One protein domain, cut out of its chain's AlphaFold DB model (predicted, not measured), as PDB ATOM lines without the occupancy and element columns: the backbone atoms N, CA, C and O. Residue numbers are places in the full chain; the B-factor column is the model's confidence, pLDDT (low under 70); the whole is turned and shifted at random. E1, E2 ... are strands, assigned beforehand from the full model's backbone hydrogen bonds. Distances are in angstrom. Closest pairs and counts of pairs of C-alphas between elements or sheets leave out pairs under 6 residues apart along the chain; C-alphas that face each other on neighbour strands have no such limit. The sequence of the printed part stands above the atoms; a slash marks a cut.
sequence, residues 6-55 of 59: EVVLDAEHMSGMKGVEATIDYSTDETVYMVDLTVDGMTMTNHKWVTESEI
ATOM      1  N   GLU A   6     118.807  50.344  92.463       98.44
ATOM      2  CA  GLU A   6     119.379  49.999  91.159       98.44
ATOM      3  C   GLU A   6     120.661  49.170  91.332       98.44
ATOM      4  O   GLU A   6     121.503  49.463  92.186       98.44
ATOM      5  N   VAL A   7     120.805  48.114  90.531       98.25
ATOM      6  CA  VAL A   7     121.952  47.197  90.542       98.25
ATOM      7  C   VAL A   7     122.357  46.804  89.128       98.25
ATOM      8  O   VAL A   7     121.545  46.842  88.209       98.25
ATOM      9  N   VAL A   8     123.600  46.351  88.970       98.38
ATOM     10  CA  VAL A   8     124.050  45.647  87.762       98.38
ATOM     11  C   VAL A   8     124.078  44.153  88.063       98.38
ATOM     12  O   VAL A   8     124.712  43.727  89.030       98.38
ATOM     13  N   LEU A   9     123.383  43.352  87.259       98.00
ATOM     14  CA  LEU A   9     123.287  41.911  87.481       98.00
ATOM     15  C   LEU A   9     124.594  41.199  87.106       98.00
ATOM     16  O   LEU A   9     125.069  41.315  85.980       98.00
ATOM     17  N   ASP A  10     125.138  40.390  88.016       98.00
ATOM     18  CA  ASP A  10     126.253  39.469  87.714       98.00
ATOM     19  C   ASP A  10     125.766  38.049  87.348       98.00
ATOM     20  O   ASP A  10     126.537  37.191  86.925       98.00
ATOM     21  N   ALA A  11     124.463  37.784  87.494       97.06
ATOM     22  CA  ALA A  11     123.877  36.476  87.225       97.06
ATOM     23  C   ALA A  11     123.870  36.123  85.725       97.06
ATOM     24  O   ALA A  11     123.498  36.930  84.874       97.06
ATOM     25  N   GLU A  12     124.199  34.866  85.418       96.81
ATOM     26  CA  GLU A  12     124.235  34.295  84.059       96.81
ATOM     27  C   GLU A  12     123.145  33.227  83.849       96.81
ATOM     28  O   GLU A  12     123.343  32.264  83.113       96.81
ATOM     29  N   HIS A  13     121.994  33.361  84.518       95.62
ATOM     30  CA  HIS A  13     120.933  32.346  84.475       95.62
ATOM     31  C   HIS A  13     120.328  32.171  83.070       95.62
ATOM     32  O   HIS A  13     120.131  31.049  82.608       95.62
ATOM     33  N   MET A  14     120.084  33.280  82.373       94.19
ATOM     34  CA  MET A  14     119.627  33.306  80.985       94.19
ATOM     35  C   MET A  14     120.478  34.262  80.148       94.19
ATOM     36  O   MET A  14     121.053  35.232  80.655       94.19
ATOM     37  N   SER A  15     120.539  34.004  78.838       96.56
ATOM     38  CA  SER A  15     121.212  34.893  77.890       96.56
ATOM     39  C   SER A  15     120.661  36.316  77.996       96.56
ATOM     40  O   SER A  15     119.453  36.524  77.936       96.56
ATOM     41  N   GLY A  16     121.562  37.288  78.137       96.62
ATOM     42  CA  GLY A  16     121.211  38.703  78.268       96.62
ATOM     43  C   GLY A  16     121.054  39.210  79.703       96.62
ATOM     44  O   GLY A  16     120.812  40.397  79.864       96.62
ATOM     45  N   MET A  17     121.217  38.372  80.736       97.19
ATOM     46  CA  MET A  17     121.121  38.841  82.130       97.19
ATOM     47  C   MET A  17     122.388  39.525  82.649       97.19
ATOM     48  O   MET A  17     122.303  40.508  83.378       97.19
ATOM     49  N   LYS A  18     123.575  39.028  82.299       98.00
ATOM     50  CA  LYS A  18     124.818  39.576  82.851       98.00
ATOM     51  C   LYS A  18     125.088  40.990  82.354       98.00
ATOM     52  O   LYS A  18     125.084  41.246  81.152       98.00
ATOM     53  N   GLY A  19     125.415  41.873  83.288       97.94
ATOM     54  CA  GLY A  19     125.816  43.248  83.035       97.94
ATOM     55  C   GLY A  19     124.661  44.211  82.776       97.94
ATOM     56  O   GLY A  19     124.934  45.374  82.493       97.94
ATOM     57  N   VAL A  20     123.399  43.769  82.860       97.94
ATOM     58  CA  VAL A  20     122.252  44.672  82.695       97.94
ATOM     59  C   VAL A  20     121.915  45.398  83.993       97.94
ATOM     60  O   VAL A  20     122.088  44.851  85.085       97.94
ATOM     61  N   GLU A  21     121.421  46.626  83.861       98.19
ATOM     62  CA  GLU A  21     120.838  47.378  84.970       98.19
ATOM     63  C   GLU A  21     119.452  46.819  85.311       98.19
ATOM     64  O   GLU A  21     118.643  46.533  84.424       98.19
ATOM     65  N   ALA A  22     119.183  46.657  86.602       98.00
ATOM     66  CA  ALA A  22     117.912  46.190  87.127       98.00
ATOM     67  C   ALA A  22     117.532  46.971  88.388       98.00
ATOM     68  O   ALA A  22     118.393  47.387  89.164       98.00
ATOM     69  N   THR A  23     116.230  47.120  88.614       98.50
ATOM     70  CA  THR A  23     115.674  47.675  89.852       98.50
ATOM     71  C   THR A  23     115.184  46.530  90.730       98.50
ATOM     72  O   THR A  23     114.490  45.634  90.255       98.50
ATOM     73  N   ILE A  24     115.549  46.541  92.011       98.38
ATOM     74  CA  ILE A  24     115.073  45.555  92.983       98.38
ATOM     75  C   ILE A  24     113.584  45.789  93.245       98.38
ATOM     76  O   ILE A  24     113.221  46.826  93.795       98.38
ATOM     77  N   ASP A  25     112.747  44.818  92.884       98.25
ATOM     78  CA  ASP A  25     111.301  44.850  93.145       98.25
ATOM     79  C   ASP A  25     110.989  44.530  94.615       98.25
ATOM     80  O   ASP A  25     110.296  45.276  95.290       98.25
ATOM     81  N   TYR A  26     111.592  43.473  95.169       97.44
ATOM     82  CA  TYR A  26     111.524  43.183  96.602       97.44
ATOM     83  C   TYR A  26     112.745  42.386  97.079       97.44
ATOM     84  O   TYR A  26     113.541  41.876  96.287       97.44
ATOM     85  N   SER A  27     112.889  42.260  98.400       97.00
ATOM     86  CA  SER A  27     113.873  41.378  99.031       97.00
ATOM     87  C   SER A  27     113.232  40.558 100.144       97.00
ATOM     88  O   SER A  27     112.479  41.114 100.942       97.00
ATOM     89  N   THR A  28     113.585  39.278 100.233       96.44
ATOM     90  CA  THR A  28     113.168  38.367 101.308       96.44
ATOM     91  C   THR A  28     114.387  37.699 101.947       96.44
ATOM     92  O   THR A  28     115.468  37.682 101.351       96.44
ATOM     93  N   ASP A  29     114.210  37.184 103.162       97.75
ATOM     94  CA  ASP A  29     115.184  36.346 103.863       97.75
ATOM     95  C   ASP A  29     114.613  34.927 103.960       97.75
ATOM     96  O   ASP A  29     113.812  34.613 104.841       97.75
ATOM     97  N   GLU A  30     114.967  34.096 102.982       97.62
ATOM     98  CA  GLU A  30     114.475  32.729 102.824       97.62
ATOM     99  C   GLU A  30     115.603  31.807 102.358       97.62
ATOM    100  O   GLU A  30     116.557  32.233 101.698       97.62
ATOM    101  N   THR A  31     115.474  30.514 102.661       98.25
ATOM    102  CA  THR A  31     116.343  29.500 102.061       98.25
ATOM    103  C   THR A  31     116.061  29.420 100.564       98.25
ATOM    104  O   THR A  31     114.908  29.313 100.143       98.25
ATOM    105  N   VAL A  32     117.121  29.441  99.756       98.25
ATOM    106  CA  VAL A  32     117.051  29.224  98.308       98.25
ATOM    107  C   VAL A  32     117.748  27.925  97.938       98.25
ATOM    108  O   VAL A  32     118.813  27.599  98.469       98.25
ATOM    109  N   TYR A  33     117.158  27.199  96.996       98.12
ATOM    110  CA  TYR A  33     117.633  25.896  96.563       98.12
ATOM    111  C   TYR A  33     118.038  25.906  95.094       98.12
ATOM    112  O   TYR A  33     117.544  26.678  94.269       98.12
ATOM    113  N   MET A  34     118.957  24.998  94.784       98.25
ATOM    114  CA  MET A  34     119.328  24.632  93.429       98.25
ATOM    115  C   MET A  34     118.826  23.214  93.182       98.25
ATOM    116  O   MET A  34     119.095  22.329  93.996       98.25
ATOM    117  N   VAL A  35     118.097  23.004  92.089       97.12
ATOM    118  CA  VAL A  35     117.372  21.750  91.841       97.12
ATOM    119  C   VAL A  35     117.579  21.243  90.419       97.12
ATOM    120  O   VAL A  35     117.788  22.025  89.494       97.12
ATOM    121  N   ASP A  36     117.479  19.932  90.238       97.50
ATOM    122  CA  ASP A  36     117.269  19.337  88.920       97.50
ATOM    123  C   ASP A  36     115.757  19.202  88.697       97.50
ATOM    124  O   ASP A  36     115.058  18.629  89.534       97.50
ATOM    125  N   LEU A  37     115.238  19.733  87.588       94.69
ATOM    126  CA  LEU A  37     113.801  19.761  87.296       94.69
ATOM    127  C   LEU A  37     113.533  19.391  85.836       94.69
ATOM    128  O   LEU A  37     114.299  19.741  84.942       94.69
ATOM    129  N   THR A  38     112.424  18.696  85.581       95.81
ATOM    130  CA  THR A  38     111.903  18.493  84.223       95.81
ATOM    131  C   THR A  38     110.523  19.129  84.099       95.81
ATOM    132  O   THR A  38     109.604  18.727  84.808       95.81
ATOM    133  N   VAL A  39     110.377  20.095  83.190       93.94
ATOM    134  CA  VAL A  39     109.105  20.769  82.869       93.94
ATOM    135  C   VAL A  39     108.915  20.746  81.361       93.94
ATOM    136  O   VAL A  39     109.865  20.994  80.622       93.94
ATOM    137  N   ASP A  40     107.712  20.409  80.896       94.75
ATOM    138  CA  ASP A  40     107.344  20.411  79.472       94.75
ATOM    139  C   ASP A  40     108.337  19.670  78.552       94.75
ATOM    140  O   ASP A  40     108.592  20.058  77.413       94.75
ATOM    141  N   GLY A  41     108.924  18.580  79.055       95.06
ATOM    142  CA  GLY A  41     109.901  17.771  78.321       95.06
ATOM    143  C   GLY A  41     111.319  18.354  78.257       95.06
ATOM    144  O   GLY A  41     112.186  17.743  77.635       95.06
ATOM    145  N   MET A  42     111.588  19.488  78.909       95.44
ATOM    146  CA  MET A  42     112.932  20.036  79.092       95.44
ATOM    147  C   MET A  42     113.475  19.687  80.473       95.44
ATOM    148  O   MET A  42     112.880  20.037  81.491       95.44
ATOM    149  N   THR A  43     114.635  19.035  80.506       96.00
ATOM    150  CA  THR A  43     115.385  18.790  81.741       96.00
ATOM    151  C   THR A  43     116.374  19.924  81.979       96.00
ATOM    152  O   THR A  43     117.230  20.207  81.141       96.00
ATOM    153  N   MET A  44     116.269  20.554  83.143       96.25
ATOM    154  CA  MET A  44     117.149  21.605  83.630       96.25
ATOM    155  C   MET A  44     117.943  21.051  84.809       96.25
ATOM    156  O   MET A  44     117.365  20.683  85.827       96.25
ATOM    157  N   THR A  45     119.264  20.982  84.672       97.25
ATOM    158  CA  THR A  45     120.157  20.556  85.757       97.25
ATOM    159  C   THR A  45     120.698  21.760  86.511       97.25
ATOM    160  O   THR A  45     121.085  22.741  85.871       97.25
ATOM    161  N   ASN A  46     120.822  21.669  87.834       97.31
ATOM    162  CA  ASN A  46     121.321  22.728  88.706       97.31
ATOM    163  C   ASN A  46     120.590  24.066  88.485       97.31
ATOM    164  O   ASN A  46     121.207  25.135  88.484       97.31
ATOM    165  N   HIS A  47     119.275  24.009  88.268       97.06
ATOM    166  CA  HIS A  47     118.435  25.180  88.087       97.06
ATOM    167  C   HIS A  47     118.481  26.051  89.343       97.06
ATOM    168  O   HIS A  47     118.286  25.570  90.460       97.06
ATOM    169  N   LYS A  48     118.755  27.338  89.138       97.19
ATOM    170  CA  LYS A  48     118.767  28.366  90.171       97.19
ATOM    171  C   LYS A  48     117.724  29.418  89.820       97.19
ATOM    172  O   LYS A  48     117.763  29.914  88.701       97.19
ATOM    173  N   TRP A  49     116.847  29.798  90.729       97.25
ATOM    174  CA  TRP A  49     116.659  29.336  92.113       97.25
ATOM    175  C   TRP A  49     115.173  29.123  92.348       97.25
ATOM    176  O   TRP A  49     114.355  29.741  91.677       97.25
ATOM    177  N   VAL A  50     114.862  28.260  93.307       97.31
ATOM    178  CA  VAL A  50     113.527  28.163  93.903       97.31
ATOM    179  C   VAL A  50     113.638  28.510  95.388       97.31
ATOM    180  O   VAL A  50     114.647  28.176  96.023       97.31
ATOM    181  N   THR A  51     112.658  29.215  95.937       98.00
ATOM    182  CA  THR A  51     112.597  29.548  97.368       98.00
ATOM    183  C   THR A  51     111.967  28.407  98.167       98.00
ATOM    184  O   THR A  51     111.273  27.553  97.621       98.00
ATOM    185  N   GLU A  52     112.186  28.382  99.483       97.38
ATOM    186  CA  GLU A  52     111.504  27.445 100.392       97.38
ATOM    187  C   GLU A  52     109.979  27.491 100.224       97.38
ATOM    188  O   GLU A  52     109.322  26.456 100.168       97.38
ATOM    189  N   SER A  53     109.416  28.696 100.104       97.44
ATOM    190  CA  SER A  53     107.975  28.922  99.965       97.44
ATOM    191  C   SER A  53     107.375  28.389  98.657       97.44
ATOM    192  O   SER A  53     106.164  28.174  98.591       97.44
ATOM    193  N   GLU A  54     108.198  28.135  97.637       96.88
ATOM    194  CA  GLU A  54     107.789  27.539  96.358       96.88
ATOM    195  C   GLU A  54     107.783  26.001  96.385       96.88
ATOM    196  O   GLU A  54     107.273  25.372  95.454       96.88
ATOM    197  N   ILE A  55     108.327  25.372  97.433       95.31
ATOM    198  CA  ILE A  55     108.467  23.917  97.542       95.31
ATOM    199  C   ILE A  55     107.454  23.363  98.548       95.31
ATOM    200  O   ILE A  55     107.341  23.822  99.681       95.31
TER     201      ILE A  55
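Overview. This is residues 6 to 55 of the 59 residues of the protein "YdhK family protein" of Corynebacterium sanguinis (UniProt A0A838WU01). Two separate hairpins form an open arch: the small E1-E2 pair closes the loop of residues 9 to 20, and residues 24 to 31 lead over to the longer, bent E3-E4 hairpin, whose tip, residues 38 to 43, sticks out. The printed part has 50 residues, four named strands in the order E1, E2, E3, E4 and no named helix; it is all strand, with under half of its residues in named elements. It is loose, with a radius of gyration of the C-alphas of 13.0 A and spans of 34 by 26 by 15 A.

Along the chain. E1, residues 6 to 8, begins at C-alpha 6 (119.379, 49.999, 91.159). E2 is residues 21 to 23. E3, residues 32 to 39, measures 19.3 A and bends by 68 degrees at residue 36. E4, residues 42 to 51, measures 20.6 A, bends by 83 degrees at residue 45 and ends at C-alpha 51 (112.597, 29.548, 97.368).

Arrangement. E1 and E2 form an antiparallel hairpin, with N 7 and O 22 2.9 A apart, within hydrogen-bond range. E3 and E4 form another, with N 37 and O 44 at 2.9 A. E2 and E3 are apart.

Size, cuts and confidence. The C-alphas farthest apart, of Glu 6 and Gly 41, are 36.0 A apart. The printed part has no cut; the link E1 to E2 is long, and no printed residue is under 70 in pLDDT.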